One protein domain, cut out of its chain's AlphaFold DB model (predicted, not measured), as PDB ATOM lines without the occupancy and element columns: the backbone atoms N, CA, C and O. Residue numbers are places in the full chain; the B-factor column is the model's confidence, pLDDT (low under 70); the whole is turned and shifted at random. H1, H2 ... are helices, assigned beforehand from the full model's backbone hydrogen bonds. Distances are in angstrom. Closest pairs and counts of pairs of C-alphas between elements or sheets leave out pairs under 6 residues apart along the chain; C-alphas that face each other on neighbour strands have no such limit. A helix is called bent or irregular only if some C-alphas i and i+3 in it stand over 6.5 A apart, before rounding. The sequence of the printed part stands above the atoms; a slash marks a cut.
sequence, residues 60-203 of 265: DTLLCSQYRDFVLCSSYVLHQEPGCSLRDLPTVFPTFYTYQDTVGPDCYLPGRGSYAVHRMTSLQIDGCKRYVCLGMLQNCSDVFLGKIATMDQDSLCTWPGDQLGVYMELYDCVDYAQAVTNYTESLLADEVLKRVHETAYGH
ATOM      1  N   ASP A  60     -11.431  60.236  21.334       59.47
ATOM      2  CA  ASP A  60     -11.797  61.014  22.523       59.47
ATOM      3  C   ASP A  60     -13.175  60.617  23.084       59.47
ATOM      4  O   ASP A  60     -13.356  60.486  24.293       59.47
ATOM      5  N   THR A  61     -14.153  60.337  22.218       66.31
ATOM      6  CA  THR A  61     -15.494  59.907  22.651       66.31
ATOM      7  C   THR A  61     -15.495  58.509  23.271       66.31
ATOM      8  O   THR A  61     -16.248  58.267  24.217       66.31
ATOM      9  N   LEU A  62     -14.613  57.620  22.801       69.38
ATOM     10  CA  LEU A  62     -14.413  56.285  23.370       69.38
ATOM     11  C   LEU A  62     -13.739  56.351  24.748       69.38
ATOM     12  O   LEU A  62     -14.144  55.656  25.680       69.38
ATOM     13  N   LEU A  63     -12.726  57.208  24.901       68.88
ATOM     14  CA  LEU A  63     -12.048  57.403  26.183       68.88
ATOM     15  C   LEU A  63     -13.022  57.955  27.237       68.88
ATOM     16  O   LEU A  63     -13.070  57.501  28.379       68.88
ATOM     17  N   CYS A  64     -13.874  58.892  26.829       71.50
ATOM     18  CA  CYS A  64     -14.875  59.483  27.705       71.50
ATOM     19  C   CYS A  64     -16.007  58.520  28.071       71.50
ATOM     20  O   CYS A  64     -16.479  58.548  29.211       71.50
ATOM     21  N   SER A  65     -16.429  57.637  27.158       72.62
ATOM     22  CA  SER A  65     -17.394  56.585  27.496       72.62
ATOM     23  C   SER A  65     -16.807  55.588  28.494       72.62
ATOM     24  O   SER A  65     -17.458  55.279  29.487       72.62
ATOM     25  N   GLN A  66     -15.552  55.171  28.304       72.19
ATOM     26  CA  GLN A  66     -14.851  54.278  29.231       72.19
ATOM     27  C   GLN A  66     -14.699  54.891  30.630       72.19
ATOM     28  O   GLN A  66     -14.942  54.207  31.625       72.19
ATOM     29  N   TYR A  67     -14.377  56.185  30.738       73.69
ATOM     30  CA  TYR A  67     -14.382  56.901  32.022       73.69
ATOM     31  C   TYR A  67     -15.752  56.931  32.666       73.69
ATOM     32  O   TYR A  67     -15.887  56.655  33.861       73.69
ATOM     33  N   ARG A  68     -16.788  57.213  31.879       75.00
ATOM     34  CA  ARG A  68     -18.156  57.234  32.381       75.00
ATOM     35  C   ARG A  68     -18.561  55.881  32.958       75.00
ATOM     36  O   ARG A  68     -19.126  55.841  34.050       75.00
ATOM     37  N   ASP A  69     -18.255  54.804  32.247       74.81
ATOM     38  CA  ASP A  69     -18.599  53.446  32.658       74.81
ATOM     39  C   ASP A  69     -17.777  53.010  33.873       74.81
ATOM     40  O   ASP A  69     -18.337  52.464  34.825       74.81
ATOM     41  N   PHE A  70     -16.487  53.356  33.916       75.31
ATOM     42  CA  PHE A  70     -15.640  53.148  35.088       75.31
ATOM     43  C   PHE A  70     -16.229  53.808  36.337       75.31
ATOM     44  O   PHE A  70     -16.419  53.136  37.354       75.31
ATOM     45  N   VAL A  71     -16.558  55.100  36.278       76.38
ATOM     46  CA  VAL A  71     -17.108  55.825  37.434       76.38
ATOM     47  C   VAL A  71     -18.484  55.279  37.813       76.38
ATOM     48  O   VAL A  71     -18.765  55.096  38.999       76.38
ATOM     49  N   LEU A  72     -19.337  54.978  36.831       77.88
ATOM     50  CA  LEU A  72     -20.673  54.436  37.064       77.88
ATOM     51  C   LEU A  72     -20.612  53.060  37.743       77.88
ATOM     52  O   LEU A  72     -21.220  52.876  38.797       77.88
ATOM     53  N   CYS A  73     -19.848  52.117  37.197       78.88
ATOM     54  CA  CYS A  73     -19.737  50.766  37.742       78.88
ATOM     55  C   CYS A  73     -19.004  50.741  39.090       78.88
ATOM     56  O   CYS A  73     -19.468  50.090  40.026       78.88
ATOM     57  N   SER A  74     -17.924  51.514  39.235       76.81
ATOM     58  CA  SER A  74     -17.199  51.647  40.508       76.81
ATOM     59  C   SER A  74     -18.084  52.247  41.597       76.81
ATOM     60  O   SER A  74     -18.079  51.783  42.734       76.81
ATOM     61  N   SER A  75     -18.909  53.241  41.248       77.00
ATOM     62  CA  SER A  75     -19.871  53.813  42.191       77.00
ATOM     63  C   SER A  75     -20.976  52.845  42.591       77.00
ATOM     64  O   SER A  75     -21.389  52.864  43.745       77.00
ATOM     65  N   TYR A  76     -21.436  51.989  41.671       79.31
ATOM     66  CA  TYR A  76     -22.404  50.941  41.987       79.31
ATOM     67  C   TYR A  76     -21.835  49.972  43.021       79.31
ATOM     68  O   TYR A  76     -22.482  49.750  44.041       79.31
ATOM     69  N   VAL A  77     -20.626  49.444  42.789       77.50
ATOM     70  CA  VAL A  77     -19.974  48.497  43.709       77.50
ATOM     71  C   VAL A  77     -19.749  49.146  45.075       77.50
ATOM     72  O   VAL A  77     -20.157  48.588  46.086       77.50
ATOM     73  N   LEU A  78     -19.225  50.375  45.112       75.75
ATOM     74  CA  LEU A  78     -19.041  51.109  46.367       75.75
ATOM     75  C   LEU A  78     -20.351  51.397  47.100       75.75
ATOM     76  O   LEU A  78     -20.363  51.443  48.323       75.75
ATOM     77  N   HIS A  79     -21.458  51.600  46.386       77.12
ATOM     78  CA  HIS A  79     -22.751  51.847  47.020       77.12
ATOM     79  C   HIS A  79     -23.368  50.587  47.648       77.12
ATOM     80  O   HIS A  79     -24.251  50.714  48.494       77.12
ATOM     81  N   GLN A  80     -22.925  49.389  47.250       75.06
ATOM     82  CA  GLN A  80     -23.329  48.139  47.901       75.06
ATOM     83  C   GLN A  80     -22.625  47.938  49.251       75.06
ATOM     84  O   GLN A  80     -23.152  47.232  50.109       75.06
ATOM     85  N   GLU A  81     -21.475  48.584  49.464       71.31
ATOM     86  CA  GLU A  81     -20.688  48.442  50.686       71.31
ATOM     87  C   GLU A  81     -21.180  49.383  51.806       71.31
ATOM     88  O   GLU A  81     -21.339  50.597  51.605       71.31
ATOM     89  N   PRO A  82     -21.425  48.863  53.024       66.56
ATOM     90  CA  PRO A  82     -21.943  49.663  54.124       66.56
ATOM     91  C   PRO A  82     -20.921  50.713  54.576       66.56
ATOM     92  O   PRO A  82     -19.803  50.400  54.972       66.56
ATOM     93  N   GLY A  83     -21.332  51.983  54.572       67.94
ATOM     94  CA  GLY A  83     -20.485  53.098  55.010       67.94
ATOM     95  C   GLY A  83     -19.566  53.668  53.927       67.94
ATOM     96  O   GLY A  83     -18.829  54.610  54.221       67.94
ATOM     97  N   CYS A  84     -19.645  53.153  52.697       68.88
ATOM     98  CA  CYS A  84     -18.951  53.691  51.534       68.88
ATOM     99  C   CYS A  84     -19.789  54.738  50.789       68.88
ATOM    100  O   CYS A  84     -21.021  54.695  50.730       68.88
ATOM    101  N   SER A  85     -19.102  55.723  50.219       69.38
ATOM    102  CA  SER A  85     -19.694  56.831  49.481       69.38
ATOM    103  C   SER A  85     -18.941  57.101  48.180       69.38
ATOM    104  O   SER A  85     -17.788  56.720  48.001       69.38
ATOM    105  N   LEU A  86     -19.564  57.863  47.279       68.44
ATOM    106  CA  LEU A  86     -18.916  58.358  46.057       68.44
ATOM    107  C   LEU A  86     -17.629  59.158  46.320       68.44
ATOM    108  O   LEU A  86     -16.805  59.291  45.423       68.44
ATOM    109  N   ARG A  87     -17.454  59.710  47.528       69.94
ATOM    110  CA  ARG A  87     -16.242  60.458  47.898       69.94
ATOM    111  C   ARG A  87     -15.036  59.549  48.108       69.94
ATOM    112  O   ARG A  87     -13.915  60.036  48.061       69.94
ATOM    113  N   ASP A  88     -15.276  58.257  48.300       70.31
ATOM    114  CA  ASP A  88     -14.243  57.259  48.574       70.31
ATOM    115  C   ASP A  88     -13.675  56.666  47.283       70.31
ATOM    116  O   ASP A  88     -12.635  56.019  47.293       70.31
ATOM    117  N   LEU A  89     -14.317  56.950  46.148       69.69
ATOM    118  CA  LEU A  89     -13.945  56.439  44.833       69.69
ATOM    119  C   LEU A  89     -12.472  56.709  44.468       69.69
ATOM    120  O   LEU A  89     -11.821  55.771  44.020       69.69
ATOM    121  N   PRO A  90     -11.887  57.897  44.723       67.50
ATOM    122  CA  PRO A  90     -10.469  58.131  44.448       67.50
ATOM    123  C   PRO A  90      -9.517  57.451  45.442       67.50
ATOM    124  O   PRO A  90      -8.383  57.134  45.093       67.50
ATOM    125  N   THR A  91      -9.963  57.221  46.681       67.69
ATOM    126  CA  THR A  91      -9.188  56.492  47.698       67.69
ATOM    127  C   THR A  91      -9.076  55.018  47.328       67.69
ATOM    128  O   THR A  91      -8.025  54.399  47.479       67.69
ATOM    129  N   VAL A  92     -10.172  54.472  46.811       63.88
ATOM    130  CA  VAL A  92     -10.316  53.071  46.425       63.88
ATOM    131  C   VAL A  92      -9.678  52.780  45.073       63.88
ATOM    132  O   VAL A  92      -8.955  51.795  44.908       63.88
ATOM    133  N   PHE A  93      -9.947  53.654  44.110       68.06
ATOM    134  CA  PHE A  93      -9.465  53.564  42.745       68.06
ATOM    135  C   PHE A  93      -8.521  54.743  42.479       68.06
ATOM    136  O   PHE A  93      -8.933  55.762  41.926       68.06
ATOM    137  N   PRO A  94      -7.240  54.643  42.859       61.91
ATOM    138  CA  PRO A  94      -6.284  55.743  42.730       61.91
ATOM    139  C   PRO A  94      -6.019  56.172  41.285       61.91
ATOM    140  O   PRO A  94      -5.560  57.290  41.063       61.91
ATOM    141  N   THR A  95      -6.349  55.338  40.295       59.16
ATOM    142  CA  THR A  95      -6.330  55.726  38.875       59.16
ATOM    143  C   THR A  95      -7.453  56.687  38.494       59.16
ATOM    144  O   THR A  95      -7.447  57.195  37.378       59.16
ATOM    145  N   PHE A  96      -8.408  56.962  39.392       65.44
ATOM    146  CA  PHE A  96      -9.515  57.888  39.154       65.44
ATOM    147  C   PHE A  96      -9.016  59.272  38.724       65.44
ATOM    148  O   PHE A  96      -9.459  59.775  37.696       65.44
ATOM    149  N   TYR A  97      -8.062  59.853  39.460       66.00
ATOM    150  CA  TYR A  97      -7.527  61.179  39.134       66.00
ATOM    151  C   TYR A  97      -6.668  61.163  37.874       66.00
ATOM    152  O   TYR A  97      -6.879  61.989  36.995       66.00
ATOM    153  N   THR A  98      -5.781  60.172  37.732       64.44
ATOM    154  CA  THR A  98      -4.972  60.005  36.514       64.44
ATOM    155  C   THR A  98      -5.854  59.957  35.271       64.44
ATOM    156  O   THR A  98      -5.537  60.555  34.245       64.44
ATOM    157  N   TYR A  99      -6.989  59.266  35.358       63.91
ATOM    158  CA  TYR A  99      -7.874  59.122  34.219       63.91
ATOM    159  C   TYR A  99      -8.733  60.359  33.979       63.91
ATOM    160  O   TYR A  99      -8.876  60.769  32.830       63.91
ATOM    161  N   GLN A 100      -9.209  61.009  35.045       68.50
ATOM    162  CA  GLN A 100      -9.866  62.313  34.970       68.50
ATOM    163  C   GLN A 100      -8.979  63.355  34.267       68.50
ATOM    164  O   GLN A 100      -9.468  64.100  33.417       68.50
ATOM    165  N   ASP A 101      -7.679  63.366  34.568       67.19
ATOM    166  CA  ASP A 101      -6.700  64.244  33.920       67.19
ATOM    167  C   ASP A 101      -6.494  63.894  32.436       67.19
ATOM    168  O   ASP A 101      -6.172  64.768  31.633       67.19
ATOM    169  N   THR A 102      -6.712  62.630  32.054       66.81
ATOM    170  CA  THR A 102      -6.526  62.141  30.677       66.81
ATOM    171  C   THR A 102      -7.727  62.449  29.777       66.81
ATOM    172  O   THR A 102      -7.537  62.833  28.627       66.81
ATOM    173  N   VAL A 103      -8.963  62.296  30.271       67.56
ATOM    174  CA  VAL A 103     -10.190  62.561  29.482       67.56
ATOM    175  C   VAL A 103     -10.572  64.042  29.415       67.56
ATOM    176  O   VAL A 103     -11.383  64.433  28.579       67.56
ATOM    177  N   GLY A 104     -10.006  64.873  30.292       65.00
ATOM    178  CA  GLY A 104     -10.306  66.299  30.358       65.00
ATOM    179  C   GLY A 104     -11.654  66.635  31.024       65.00
ATOM    180  O   GLY A 104     -12.460  65.760  31.355       65.00
ATOM    181  N   PRO A 105     -11.919  67.933  31.262       65.50
ATOM    182  CA  PRO A 105     -13.071  68.397  32.041       65.50
ATOM    183  C   PRO A 105     -14.423  68.198  31.340       65.50
ATOM    184  O   PRO A 105     -15.456  68.185  32.009       65.50
ATOM    185  N   ASP A 106     -14.433  68.019  30.019       63.56
ATOM    186  CA  ASP A 106     -15.659  67.930  29.215       63.56
ATOM    187  C   ASP A 106     -16.344  66.557  29.309       63.56
ATOM    188  O   ASP A 106     -17.522  66.415  28.981       63.56
ATOM    189  N   CYS A 107     -15.644  65.550  29.835       65.88
ATOM    190  CA  CYS A 107     -16.144  64.182  29.986       65.88
ATOM    191  C   CYS A 107     -16.711  63.889  31.380       65.88
ATOM    192  O   CYS A 107     -16.891  62.738  31.784       65.88
ATOM    193  N   TYR A 108     -17.020  64.952  32.125       63.06
ATOM    194  CA  TYR A 108     -17.544  64.877  33.477       63.06
ATOM    195  C   TYR A 108     -18.960  64.285  33.511       63.06
ATOM    196  O   TYR A 108     -19.875  64.732  32.818       63.06
ATOM    197  N   LEU A 109     -19.173  63.306  34.392       56.94
ATOM    198  CA  LEU A 109     -20.508  62.817  34.724       56.94
ATOM    199  C   LEU A 109     -21.319  63.949  35.371       56.94
ATOM    200  O   LEU A 109     -20.921  64.447  36.426       56.94
ATOM    201  N   PRO A 110     -22.476  64.354  34.816       48.94
ATOM    202  CA  PRO A 110     -23.267  65.435  35.383       48.94
ATOM    203  C   PRO A 110     -23.810  65.035  36.759       48.94
ATOM    204  O   PRO A 110     -24.816  64.340  36.831       48.94
ATOM    205  N   GLY A 111     -23.130  65.461  37.834       46.38
ATOM    206  CA  GLY A 111     -23.588  65.743  39.212       46.38
ATOM    207  C   GLY A 111     -24.534  64.774  39.946       46.38
ATOM    208  O   GLY A 111     -24.960  65.069  41.058       46.38
ATOM    209  N   ARG A 112     -24.912  63.642  39.355       45.84
ATOM    210  CA  ARG A 112     -26.010  62.763  39.780       45.84
ATOM    211  C   ARG A 112     -25.660  61.289  39.573       45.84
ATOM    212  O   ARG A 112     -26.542  60.490  39.269       45.84
ATOM    213  N   GLY A 113     -24.395  60.912  39.781       48.31
ATOM    214  CA  GLY A 113     -23.946  59.511  39.720       48.31
ATOM    215  C   GLY A 113     -24.818  58.566  40.560       48.31
ATOM    216  O   GLY A 113     -25.165  57.484  40.105       48.31
ATOM    217  N   SER A 114     -25.321  59.034  41.708       47.97
ATOM    218  CA  SER A 114     -26.236  58.274  42.575       47.97
ATOM    219  C   SER A 114     -27.585  57.910  41.924       47.97
ATOM    220  O   SER A 114     -28.130  56.856  42.228       47.97
ATOM    221  N   TYR A 115     -28.126  58.706  40.993       46.78
ATOM    222  CA  TYR A 115     -29.435  58.411  40.385       46.78
ATOM    223  C   TYR A 115     -29.365  57.396  39.238       46.78
ATOM    224  O   TYR A 115     -30.364  56.734  38.954       46.78
ATOM    225  N   ALA A 116     -28.212  57.278  38.575       55.06
ATOM    226  CA  ALA A 116     -28.014  56.320  37.488       55.06
ATOM    227  C   ALA A 116     -27.858  54.884  38.017       55.06
ATOM    228  O   ALA A 116     -28.373  53.949  37.409       55.06
ATOM    229  N   VAL A 117     -27.252  54.729  39.200       59.31
ATOM    230  CA  VAL A 117     -27.088  53.444  39.903       59.31
ATOM    231  C   VAL A 117     -28.435  52.759  40.161       59.31
ATOM    232  O   VAL A 117     -28.562  51.554  39.970       59.31
ATOM    233  N   HIS A 118     -29.477  53.525  40.500       61.84
ATOM    234  CA  HIS A 118     -30.819  52.990  40.771       61.84
ATOM    235  C   HIS A 118     -31.641  52.631  39.519       61.84
ATOM    236  O   HIS A 118     -32.752  52.122  39.658       61.84
ATOM    237  N   ARG A 119     -31.148  52.917  38.305       67.62
ATOM    238  CA  ARG A 119     -31.863  52.645  37.040       67.62
ATOM    239  C   ARG A 119     -31.194  51.592  36.158       67.62
ATOM    240  O   ARG A 119     -31.668  51.372  35.046       67.62
ATOM    241  N   MET A 120     -30.115  50.965  36.621       73.19
ATOM    242  CA  MET A 120     -29.440  49.936  35.836       73.19
ATOM    243  C   MET A 120     -30.314  48.687  35.695       73.19
ATOM    244  O   MET A 120     -30.956  48.246  36.651       73.19
ATOM    245  N   THR A 121     -30.329  48.102  34.500       80.38
ATOM    246  CA  THR A 121     -30.920  46.778  34.277       80.38
ATOM    247  C   THR A 121     -30.071  45.697  34.951       80.38
ATOM    248  O   THR A 121     -28.897  45.913  35.249       80.38
ATOM    249  N   SER A 122     -30.632  44.504  35.162       78.81
ATOM    250  CA  SER A 122     -29.871  43.364  35.700       78.81
ATOM    251  C   SER A 122     -28.635  43.030  34.859       78.81
ATOM    252  O   SER A 122     -27.587  42.730  35.417       78.81
ATOM    253  N   LEU A 123     -28.737  43.152  33.530       78.94
ATOM    254  CA  LEU A 123     -27.622  42.949  32.603       78.94
ATOM    255  C   LEU A 123     -26.521  44.006  32.781       78.94
ATOM    256  O   LEU A 123     -25.340  43.678  32.766       78.94
ATOM    257  N   GLN A 124     -26.897  45.272  32.976       78.12
ATOM    258  CA  GLN A 124     -25.939  46.355  33.228       78.12
ATOM    259  C   GLN A 124     -25.246  46.192  34.582       78.12
ATOM    260  O   GLN A 124     -24.047  46.430  34.692       78.12
ATOM    261  N   ILE A 125     -25.987  45.748  35.599       81.62
ATOM    262  CA  ILE A 125     -25.437  45.441  36.921       81.62
ATOM    263  C   ILE A 125     -24.408  44.314  36.822       81.62
ATOM    264  O   ILE A 125     -23.305  44.453  37.346       81.62
ATOM    265  N   ASP A 126     -24.754  43.222  36.144       82.12
ATOM    266  CA  ASP A 126     -23.857  42.081  35.966       82.12
ATOM    267  C   ASP A 126     -22.585  42.473  35.195       82.12
ATOM    268  O   ASP A 126     -21.469  42.216  35.651       82.12
ATOM    269  N   GLY A 127     -22.738  43.235  34.106       79.25
ATOM    270  CA  GLY A 127     -21.616  43.811  33.362       79.25
ATOM    271  C   GLY A 127     -20.718  44.704  34.224       79.25
ATOM    272  O   GLY A 127     -19.495  44.579  34.167       79.25
ATOM    273  N   CYS A 128     -21.299  45.552  35.079       78.38
ATOM    274  CA  CYS A 128     -20.537  46.402  35.994       78.38
ATOM    275  C   CYS A 128     -19.770  45.605  37.054       78.38
ATOM    276  O   CYS A 128     -18.610  45.915  37.330       78.38
ATOM    277  N   LYS A 129     -20.390  44.575  37.638       82.19
ATOM    278  CA  LYS A 129     -19.726  43.692  38.604       82.19
ATOM    279  C   LYS A 129     -18.541  42.975  37.969       82.19
ATOM    280  O   LYS A 129     -17.437  43.032  38.509       82.19
ATOM    281  N   ARG A 130     -18.751  42.380  36.791       83.00
ATOM    282  CA  ARG A 130     -17.698  41.725  36.007       83.00
ATOM    283  C   ARG A 130     -16.556  42.684  35.678       83.00
ATOM    284  O   ARG A 130     -15.396  42.315  35.826       83.00
ATOM    285  N   TYR A 131     -16.881  43.904  35.250       76.88
ATOM    286  CA  TYR A 131     -15.908  44.936  34.892       76.88
ATOM    287  C   TYR A 131     -14.998  45.300  36.069       76.88
ATOM    288  O   TYR A 131     -13.774  45.198  35.966       76.88
ATOM    289  N   VAL A 132     -15.594  45.674  37.206       76.75
ATOM    290  CA  VAL A 132     -14.830  46.055  38.402       76.75
ATOM    291  C   VAL A 132     -14.024  44.861  38.914       76.75
ATOM    292  O   VAL A 132     -12.852  45.025  39.246       76.75
ATOM    293  N   CYS A 133     -14.605  43.657  38.900       80.56
ATOM    294  CA  CYS A 133     -13.925  42.435  39.329       80.56
ATOM    295  C   CYS A 133     -12.692  42.163  38.466       80.56
ATOM    296  O   CYS A 133     -11.597  41.992  38.992       80.56
ATOM    297  N   LEU A 134     -12.823  42.219  37.138       80.69
ATOM    298  CA  LEU A 134     -11.697  41.990  36.236       80.69
ATOM    299  C   LEU A 134     -10.592  43.043  36.411       80.69
ATOM    300  O   LEU A 134      -9.417  42.680  36.436       80.69
ATOM    301  N   GLY A 135     -10.944  44.318  36.601       73.88
ATOM    302  CA  GLY A 135      -9.970  45.370  36.915       73.88
ATOM    303  C   GLY A 135      -9.233  45.123  38.240       73.88
ATOM    304  O   GLY A 135      -8.017  45.288  38.316       73.88
ATOM    305  N   MET A 136      -9.944  44.658  39.272       76.81
ATOM    306  CA  MET A 136      -9.339  44.274  40.553       76.81
ATOM    307  C   MET A 136      -8.411  43.066  40.409       76.81
ATOM    308  O   MET A 136      -7.279  43.117  40.882       76.81
ATOM    309  N   LEU A 137      -8.847  42.013  39.713       80.12
ATOM    310  CA  LEU A 137      -8.050  40.807  39.466       80.12
ATOM    311  C   LEU A 137      -6.773  41.116  38.678       80.12
ATOM    312  O   LEU A 137      -5.708  40.580  38.983       80.12
ATOM    313  N   GLN A 138      -6.852  42.010  37.690       77.69
ATOM    314  CA  GLN A 138      -5.677  42.470  36.953       77.69
ATOM    315  C   GLN A 138      -4.709  43.229  37.856       77.69
ATOM    316  O   GLN A 138      -3.521  42.924  37.857       77.69
ATOM    317  N   ASN A 139      -5.207  44.127  38.699       75.12
ATOM    318  CA  ASN A 139      -4.361  44.815  39.664       75.12
ATOM    319  C   ASN A 139      -3.693  43.845  40.658       75.12
ATOM    320  O   ASN A 139      -2.497  43.956  40.917       75.12
ATOM    321  N   CYS A 140      -4.437  42.854  41.170       78.25
ATOM    322  CA  CYS A 140      -3.873  41.773  41.986       78.25
ATOM    323  C   CYS A 140      -2.728  41.074  41.243       78.25
ATOM    324  O   CYS A 140      -1.653  40.855  41.805       78.25
ATOM    325  N   SER A 141      -2.950  40.759  39.962       83.44
ATOM    326  CA  SER A 141      -1.953  40.111  39.118       83.44
ATOM    327  C   SER A 141      -0.710  40.970  38.909       83.44
ATOM    328  O   SER A 141       0.393  40.455  39.039       83.44
ATOM    329  N   ASP A 142      -0.851  42.273  38.668       78.56
ATOM    330  CA  ASP A 142       0.279  43.173  38.431       78.56
ATOM    331  C   ASP A 142       1.123  43.369  39.686       78.56
ATOM    332  O   ASP A 142       2.352  43.321  39.621       78.56
ATOM    333  N   VAL A 143       0.481  43.519  40.846       80.38
ATOM    334  CA  VAL A 143       1.189  43.613  42.129       80.38
ATOM    335  C   VAL A 143       1.940  42.318  42.424       80.38
ATOM    336  O   VAL A 143       3.101  42.361  42.836       80.38
ATOM    337  N   PHE A 144       1.310  41.166  42.184       85.25
ATOM    338  CA  PHE A 144       1.965  39.868  42.315       85.25
ATOM    339  C   PHE A 144       3.161  39.745  41.364       85.25
ATOM    340  O   PHE A 144       4.269  39.459  41.816       85.25
ATOM    341  N   LEU A 145       2.964  40.025  40.071       86.62
ATOM    342  CA  LEU A 145       4.006  39.971  39.045       86.62
ATOM    343  C   LEU A 145       5.171  40.921  39.371       86.62
ATOM    344  O   LEU A 145       6.331  40.545  39.220       86.62
ATOM    345  N   GLY A 146       4.880  42.116  39.886       84.25
ATOM    346  CA  GLY A 146       5.888  43.071  40.341       84.25
ATOM    347  C   GLY A 146       6.709  42.554  41.523       84.25
ATOM    348  O   GLY A 146       7.928  42.716  41.540       84.25
ATOM    349  N   LYS A 147       6.072  41.879  42.489       85.94
ATOM    350  CA  LYS A 147       6.764  41.275  43.640       85.94
ATOM    351  C   LYS A 147       7.650  40.105  43.215       85.94
ATOM    352  O   LYS A 147       8.830  40.088  43.562       85.94
ATOM    353  N   ILE A 148       7.128  39.166  42.425       88.44
ATOM    354  CA  ILE A 148       7.908  37.999  41.976       88.44
ATOM    355  C   ILE A 148       9.039  38.377  41.015       88.44
ATOM    356  O   ILE A 148      10.044  37.680  40.968       88.44
ATOM    357  N   ALA A 149       8.914  39.481  40.266       87.50
ATOM    358  CA  ALA A 149       9.959  39.932  39.343       87.50
ATOM    359  C   ALA A 149      11.265  40.299  40.067       87.50
ATOM    360  O   ALA A 149      12.327  40.311  39.450       87.50
ATOM    361  N   THR A 150      11.190  40.587  41.370       88.12
ATOM    362  CA  THR A 150      12.357  40.871  42.217       88.12
ATOM    363  C   THR A 150      12.967  39.625  42.867       88.12
ATOM    364  O   THR A 150      14.030  39.722  43.478       88.12
ATOM    365  N   MET A 151      12.314  38.464  42.747       88.50
ATOM    366  CA  MET A 151      12.771  37.201  43.329       88.50
ATOM    367  C   MET A 151      13.756  36.477  42.409       88.50
ATOM    368  O   MET A 151      13.774  36.679  41.190       88.50
ATOM    369  N   ASP A 152      14.564  35.598  43.002       86.81
ATOM    370  CA  ASP A 152      15.456  34.725  42.246       86.81
ATOM    371  C   ASP A 152      14.659  33.705  41.416       86.81
ATOM    372  O   ASP A 152      13.748  33.044  41.908       86.81
ATOM    373  N   GLN A 153      14.996  33.568  40.134       82.06
ATOM    374  CA  GLN A 153      14.206  32.759  39.199       82.06
ATOM    375  C   GLN A 153      14.287  31.260  39.511       82.06
ATOM    376  O   GLN A 153      13.324  30.527  39.289       82.06
ATOM    377  N   ASP A 154      15.412  30.782  40.045       78.69
ATOM    378  CA  ASP A 154      15.556  29.365  40.381       78.69
ATOM    379  C   ASP A 154      14.788  28.995  41.666       78.69
ATOM    380  O   ASP A 154      14.284  27.868  41.771       78.69
ATOM    381  N   SER A 155      14.603  29.933  42.607       80.81
ATOM    382  CA  SER A 155      13.772  29.705  43.797       80.81
ATOM    383  C   SER A 155      12.273  29.662  43.470       80.81
ATOM    384  O   SER A 155      11.560  28.829  44.034       80.81
ATOM    385  N   LEU A 156      11.809  30.435  42.476       83.75
ATOM    386  CA  LEU A 156      10.410  30.431  42.004       83.75
ATOM    387  C   LEU A 156       9.919  29.051  41.535       83.75
ATOM    388  O   LEU A 156       8.721  28.761  41.602       83.75
ATOM    389  N   CYS A 157      10.822  28.184  41.066       84.12
ATOM    390  CA  CYS A 157      10.475  26.847  40.574       84.12
ATOM    391  C   CYS A 157      10.406  25.764  41.662       84.12
ATOM    392  O   CYS A 157      10.071  24.614  41.357       84.12
ATOM    393  N   THR A 158      10.713  26.104  42.914       81.69
ATOM    394  CA  THR A 158      10.641  25.185  44.057       81.69
ATOM    395  C   THR A 158       9.378  25.468  44.856       81.69
ATOM    396  O   THR A 158       9.154  26.604  45.251       81.69
ATOM    397  N   TRP A 159       8.539  24.457  45.092       76.25
ATOM    398  CA  TRP A 159       7.292  24.618  45.842       76.25
ATOM    399  C   TRP A 159       7.224  23.637  47.020       76.25
ATOM    400  O   TRP A 159       7.360  22.436  46.774       76.25
ATOM    401  N   PRO A 160       6.940  24.097  48.254       78.69
ATOM    402  CA  PRO A 160       6.838  25.497  48.682       78.69
ATOM    403  C   PRO A 160       8.209  26.200  48.700       78.69
ATOM    404  O   PRO A 160       9.239  25.556  48.878       78.69
ATOM    405  N   GLY A 161       8.215  27.523  48.534       79.38
ATOM    406  CA  GLY A 161       9.428  28.347  48.555       79.38
ATOM    407  C   GLY A 161       9.142  29.780  49.014       79.38
ATOM    408  O   GLY A 161       8.068  30.060  49.554       79.38
ATOM    409  N   ASP A 162      10.084  30.694  48.776       82.25
ATOM    410  CA  ASP A 162       9.998  32.109  49.184       82.25
ATOM    411  C   ASP A 162       8.782  32.841  48.587       82.25
ATOM    412  O   ASP A 162       8.263  33.803  49.155       82.25
ATOM    413  N   GLN A 163       8.275  32.350  47.457       85.75
ATOM    414  CA  GLN A 163       7.102  32.869  46.768       85.75
ATOM    415  C   GLN A 163       5.771  32.510  47.438       85.75
ATOM    416  O   GLN A 163       4.752  33.092  47.074       85.75
ATOM    417  N   LEU A 164       5.744  31.587  48.413       87.06
ATOM    418  CA  LEU A 164       4.498  31.141  49.050       87.06
ATOM    419  C   LEU A 164       3.741  32.306  49.702       87.06
ATOM    420  O   LEU A 164       2.539  32.430  49.499       87.06
ATOM    421  N   GLY A 165       4.432  33.184  50.435       82.62
ATOM    422  CA  GLY A 165       3.794  34.339  51.080       82.62
ATOM    423  C   GLY A 165       3.145  35.284  50.066       82.62
ATOM    424  O   GLY A 165       1.975  35.630  50.194       82.62
ATOM    425  N   VAL A 166       3.873  35.618  48.998       86.38
ATOM    426  CA  VAL A 166       3.383  36.489  47.917       86.38
ATOM    427  C   VAL A 166       2.243  35.833  47.129       86.38
ATOM    428  O   VAL A 166       1.321  36.512  46.685       86.38
ATOM    429  N   TYR A 167       2.265  34.508  46.987       85.88
ATOM    430  CA  TYR A 167       1.175  33.755  46.374       85.88
ATOM    431  C   TYR A 167      -0.092  33.744  47.241       85.88
ATOM    432  O   TYR A 167      -1.189  33.898  46.710       85.88
ATOM    433  N   MET A 168       0.038  33.616  48.566       84.19
ATOM    434  CA  MET A 168      -1.105  33.724  49.481       84.19
ATOM    435  C   MET A 168      -1.715  35.130  49.449       84.19
ATOM    436  O   MET A 168      -2.932  35.260  49.409       84.19
ATOM    437  N   GLU A 169      -0.896  36.181  49.348       82.44
ATOM    438  CA  GLU A 169      -1.399  37.550  49.159       82.44
ATOM    439  C   GLU A 169      -2.171  37.725  47.839       82.44
ATOM    440  O   GLU A 169      -3.171  38.442  47.799       82.44
ATOM    441  N   LEU A 170      -1.733  37.072  46.752       83.75
ATOM    442  CA  LEU A 170      -2.489  37.041  45.495       83.75
ATOM    443  C   LEU A 170      -3.839  36.341  45.689       83.75
ATOM    444  O   LEU A 170      -4.853  36.854  45.223       83.75
ATOM    445  N   TYR A 171      -3.852  35.193  46.369       83.94
ATOM    446  CA  TYR A 171      -5.075  34.444  46.653       83.94
ATOM    447  C   TYR A 171      -6.074  35.278  47.468       83.94
ATOM    448  O   TYR A 171      -7.222  35.423  47.052       83.94
ATOM    449  N   ASP A 172      -5.617  35.912  48.550       80.88
ATOM    450  CA  ASP A 172      -6.444  36.790  49.385       80.88
ATOM    451  C   ASP A 172      -6.979  37.993  48.585       80.88
ATOM    452  O   ASP A 172      -8.125  38.405  48.757       80.88
ATOM    453  N   CYS A 173      -6.176  38.547  47.668       80.12
ATOM    454  CA  CYS A 173      -6.598  39.637  46.782       80.12
ATOM    455  C   CYS A 173      -7.706  39.207  45.810       80.12
ATOM    456  O   CYS A 173      -8.655  39.960  45.577       80.12
ATOM    457  N   VAL A 174      -7.597  38.000  45.247       83.75
ATOM    458  CA  VAL A 174      -8.598  37.427  44.334       83.75
ATOM    459  C   VAL A 174      -9.908  37.155  45.069       83.75
ATOM    460  O   VAL A 174     -10.958  37.590  44.593       83.75
ATOM    461  N   ASP A 175      -9.849  36.508  46.235       81.69
ATOM    462  CA  ASP A 175     -11.028  36.230  47.066       81.69
ATOM    463  C   ASP A 175     -11.735  37.534  47.464       81.69
ATOM    464  O   ASP A 175     -12.945  37.692  47.289       81.69
ATOM    465  N   TYR A 176     -10.955  38.540  47.870       77.50
ATOM    466  CA  TYR A 176     -11.468  39.873  48.166       77.50
ATOM    467  C   TYR A 176     -12.158  40.530  46.960       77.50
ATOM    468  O   TYR A 176     -13.257  41.073  47.096       77.50
ATOM    469  N   ALA A 177     -11.552  40.476  45.770       77.75
ATOM    470  CA  ALA A 177     -12.132  41.051  44.555       77.75
ATOM    471  C   ALA A 177     -13.491  40.424  44.210       77.75
ATOM    472  O   ALA A 177     -14.438  41.138  43.866       77.75
ATOM    473  N   GLN A 178     -13.609  39.104  44.347       82.12
ATOM    474  CA  GLN A 178     -14.855  38.377  44.103       82.12
ATOM    475  C   GLN A 178     -15.916  38.676  45.168       82.12
ATOM    476  O   GLN A 178     -17.091  38.843  44.826       82.12
ATOM    477  N   ALA A 179     -15.510  38.798  46.436       80.31
ATOM    478  CA  ALA A 179     -16.401  39.118  47.547       80.31
ATOM    479  C   ALA A 179     -17.017  40.519  47.409       80.31
ATOM    480  O   ALA A 179     -18.241  40.650  47.434       80.31
ATOM    481  N   VAL A 180     -16.193  41.549  47.183       73.88
ATOM    482  CA  VAL A 180     -16.638  42.957  47.080       73.88
ATOM    483  C   VAL A 180     -17.542  43.182  45.873       73.88
ATOM    484  O   VAL A 180     -18.542  43.893  45.931       73.88
ATOM    485  N   THR A 181     -17.212  42.567  44.742       75.31
ATOM    486  CA  THR A 181     -18.034  42.709  43.533       75.31
ATOM    487  C   THR A 181     -19.257  41.799  43.548       75.31
ATOM    488  O   THR A 181     -20.156  41.963  42.717       75.31
ATOM    489  N   ASN A 182     -19.323  40.860  44.501       81.38
ATOM    490  CA  ASN A 182     -20.291  39.771  44.532       81.38
ATOM    491  C   ASN A 182     -20.404  39.125  43.136       81.38
ATOM    492  O   ASN A 182     -21.500  39.024  42.566       81.38
ATOM    493  N   TYR A 183     -19.233  38.815  42.568       79.62
ATOM    494  CA  TYR A 183     -19.036  38.222  41.248       79.62
ATOM    495  C   TYR A 183     -18.072  37.042  41.369       79.62
ATOM    496  O   TYR A 183     -16.852  37.192  41.338       79.62
ATOM    497  N   THR A 184     -18.650  35.857  41.543       72.62
ATOM    498  CA  THR A 184     -17.931  34.613  41.840       72.62
ATOM    499  C   THR A 184     -17.842  33.679  40.638       72.62
ATOM    500  O   THR A 184     -17.600  32.485  40.813       72.62
ATOM    501  N   GLU A 185     -18.039  34.180  39.410       71.50
ATOM    502  CA  GLU A 185     -17.832  33.348  38.225       71.50
ATOM    503  C   GLU A 185     -16.395  32.822  38.213       71.50
ATOM    504  O   GLU A 185     -15.434  33.575  38.030       71.50
ATOM    505  N   SER A 186     -16.263  31.509  38.417       62.91
ATOM    506  CA  SER A 186     -14.971  30.844  38.585       62.91
ATOM    507  C   SER A 186     -14.073  31.044  37.367       62.91
ATOM    508  O   SER A 186     -12.875  31.259  37.513       62.91
ATOM    509  N   LEU A 187     -14.668  31.092  36.171       77.88
ATOM    510  CA  LEU A 187     -13.947  31.227  34.906       77.88
ATOM    511  C   LEU A 187     -13.119  32.516  34.821       77.88
ATOM    512  O   LEU A 187     -12.021  32.488  34.272       77.88
ATOM    513  N   LEU A 188     -13.601  33.630  35.381       77.69
ATOM    514  CA  LEU A 188     -12.894  34.910  35.287       77.69
ATOM    515  C   LEU A 188     -11.591  34.895  36.097       77.69
ATOM    516  O   LEU A 188     -10.533  35.275  35.594       77.69
ATOM    517  N   ALA A 189     -11.670  34.445  37.350       79.00
ATOM    518  CA  ALA A 189     -10.502  34.327  38.216       79.00
ATOM    519  C   ALA A 189      -9.543  33.245  37.704       79.00
ATOM    520  O   ALA A 189      -8.336  33.481  37.659       79.00
ATOM    521  N   ASP A 190     -10.072  32.111  37.235       82.44
ATOM    522  CA  ASP A 190      -9.279  31.014  36.676       82.44
ATOM    523  C   ASP A 190      -8.469  31.459  35.450       82.44
ATOM    524  O   ASP A 190      -7.284  31.140  35.340       82.44
ATOM    525  N   GLU A 191      -9.062  32.233  34.534       83.00
ATOM    526  CA  GLU A 191      -8.364  32.760  33.353       83.00
ATOM    527  C   GLU A 191      -7.223  33.714  33.723       83.00
ATOM    528  O   GLU A 191      -6.121  33.618  33.163       83.00
ATOM    529  N   VAL A 192      -7.457  34.621  34.679       82.94
ATOM    530  CA  VAL A 192      -6.429  35.558  35.155       82.94
ATOM    531  C   VAL A 192      -5.315  34.801  35.871       82.94
ATOM    532  O   VAL A 192      -4.141  34.979  35.539       82.94
ATOM    533  N   LEU A 193      -5.660  33.908  36.800       86.38
ATOM    534  CA  LEU A 193      -4.690  33.101  37.537       86.38
ATOM    535  C   LEU A 193      -3.878  32.207  36.605       86.38
ATOM    536  O   LEU A 193      -2.665  32.088  36.783       86.38
ATOM    537  N   LYS A 194      -4.496  31.621  35.576       85.88
ATOM    538  CA  LYS A 194      -3.781  30.849  34.556       85.88
ATOM    539  C   LYS A 194      -2.750  31.709  33.829       85.88
ATOM    540  O   LYS A 194      -1.600  31.293  33.709       85.88
ATOM    541  N   ARG A 195      -3.121  32.916  33.391       84.81
ATOM    542  CA  ARG A 195      -2.191  33.852  32.736       84.81
ATOM    543  C   ARG A 195      -1.041  34.248  33.662       84.81
ATOM    544  O   ARG A 195       0.109  34.296  33.222       84.81
ATOM    545  N   VAL A 196      -1.336  34.493  34.938       87.44
ATOM    546  CA  VAL A 196      -0.320  34.764  35.963       87.44
ATOM    547  C   VAL A 196       0.640  33.590  36.085       87.44
ATOM    548  O   VAL A 196       1.846  33.800  36.028       87.44
ATOM    549  N   HIS A 197       0.134  32.359  36.171       87.81
ATOM    550  CA  HIS A 197       0.977  31.167  36.262       87.81
ATOM    551  C   HIS A 197       1.846  30.963  35.022       87.81
ATOM    552  O   HIS A 197       3.021  30.627  35.145       87.81
ATOM    553  N   GLU A 198       1.296  31.171  33.827       87.12
ATOM    554  CA  GLU A 198       2.056  31.074  32.578       87.12
ATOM    555  C   GLU A 198       3.164  32.130  32.502       87.12
ATOM    556  O   GLU A 198       4.269  31.822  32.060       87.12
ATOM    557  N   THR A 199       2.894  33.343  32.987       88.44
ATOM    558  CA  THR A 199       3.859  34.451  32.996       88.44
ATOM    559  C   THR A 199       4.942  34.245  34.057       88.44
ATOM    560  O   THR A 199       6.130  34.324  33.756       88.44
ATOM    561  N   ALA A 200       4.538  33.943  35.290       86.94
ATOM    562  CA  ALA A 200       5.411  33.785  36.448       86.94
ATOM    563  C   ALA A 200       6.239  32.498  36.393       86.94
ATOM    564  O   ALA A 200       7.437  32.517  36.644       86.94
ATOM    565  N   TYR A 201       5.604  31.377  36.046       87.12
ATOM    566  CA  TYR A 201       6.175  30.036  36.183       87.12
ATOM    567  C   TYR A 201       6.290  29.281  34.856       87.12
ATOM    568  O   TYR A 201       6.647  28.101  34.842       87.12
ATOM    569  N   GLY A 202       6.025  29.924  33.714       85.25
ATOM    570  CA  GLY A 202       6.140  29.285  32.398       85.25
ATOM    571  C   GLY A 202       7.518  28.664  32.142       85.25
ATOM    572  O   GLY A 202       7.613  27.620  31.492       85.25
ATOM    573  N   HIS A 203       8.566  29.253  32.723       85.31
ATOM    574  CA  HIS A 203       9.951  28.785  32.653       85.31
ATOM    575  C   HIS A 203      10.267  27.604  33.596       85.31
ATOM    576  O   HIS A 203      11.279  26.926  33.416       85.31
TER     577      HIS A 203
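This is residues 60 to 203 of the 265 residues of the protein "Receptor activity modifying protein 3" of Branchiostoma floridae (UniProt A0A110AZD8). A loose bundle of three long helices, H5, H7 and H8, makes a long arm, and at one end of it H1 crosses the first part of H5 nearly at a right angle. Three short helices, H2, H3 and H4, gather round H1 to make a head, while H6 sits in the turn between H5 and H7 at the far end. The bundle is up and down, each helix running against the one before it. The printed part has 144 residues with eight named helices, H1 to H8 in chain order, and no named strand; the class is all helix. It is only just loose, close to compact, with a radius of gyration of the C-alphas of 17.5 A, and its elongated outline spans 53 by 30 by 27 A.

The longest helix, H5, is residues 122 to 148, 38.7 A from C-alpha 122 at (-29.871, 43.364, 35.700) to C-alpha 148. H7 is residues 163 to 181, 27.2 A, and H8 is residues 186 to 203, 25.7 A, ending with C-alpha 203 at (9.951, 28.785, 32.653). H6 is residues 153 to 156. H1, residues 60 to 80, is 30.7 A long and begins with C-alpha 60 at (-11.797, 61.014, 22.523). H2 is residues 86 to 92, H3 residues 95 to 103 and H4 residues 113 to 117. H2 and H8 are irregular: C-alphas 87 and 90 are 7.1 A apart, and C-alphas 200 and 203 are 7.7 A apart. H8 has a kink of 32 degrees near residue 197.

H5 touches H7 at a shallow tilt of 14 degrees, opposite ways, with the C-alphas of Lys 129 and Thr 181 closest at 5.3 A. H5 touches H8 at 20 degrees, a shallow tilt, the same way; the closest C-alphas, of Ser 141 and Val 196, are 6.4 A apart. H7 and H8 are close but not clearly touching, 7.1 A between the C-alphas of Val 174 and Ala 189. H6 is close to H8 but not clearly touching, at 7.2 A between C-alphas 156 and 201. The hub, H1, touches H5 with residues 70 to 77 alone, about perpendicular at 85 degrees, with C-alphas 73 and 128 closest at 4.8 A. H1 touches H3 with residues 60 to 67 alone, at C-alphas 64 and 103, 5.9 A; H2 with residues 74 to 79 alone, at C-alphas 75 and 86, 6.0 A; and H4 with residues 72 to 76 alone, at C-alphas 76 and 117, 5.7 A. H2 and H3 only just touch, only at the corner, with 3 pairs of C-alphas within 8 A, closest those of Pro 90 and Phe 96 at 5.4 A. Every O i to N i+4 pair is within hydrogen-bond range in H1, H3, H5 and H7, against 13 of 14 in H8, 1 of 3 in H2 with 3 of 4 O i to N i+3 pairs, and 0 of 1 in H4 with 1 of 2; H6 is too short for such a pair.

The two C-alphas farthest apart, of Tyr 115 and Asp 154, are 53.6 A apart. The printed part has no cut and no long link. Mean pLDDT of the printed part is 75.3; it is under 70 at residues 60 to 63, 82 to 87, 89 to 119 and 186.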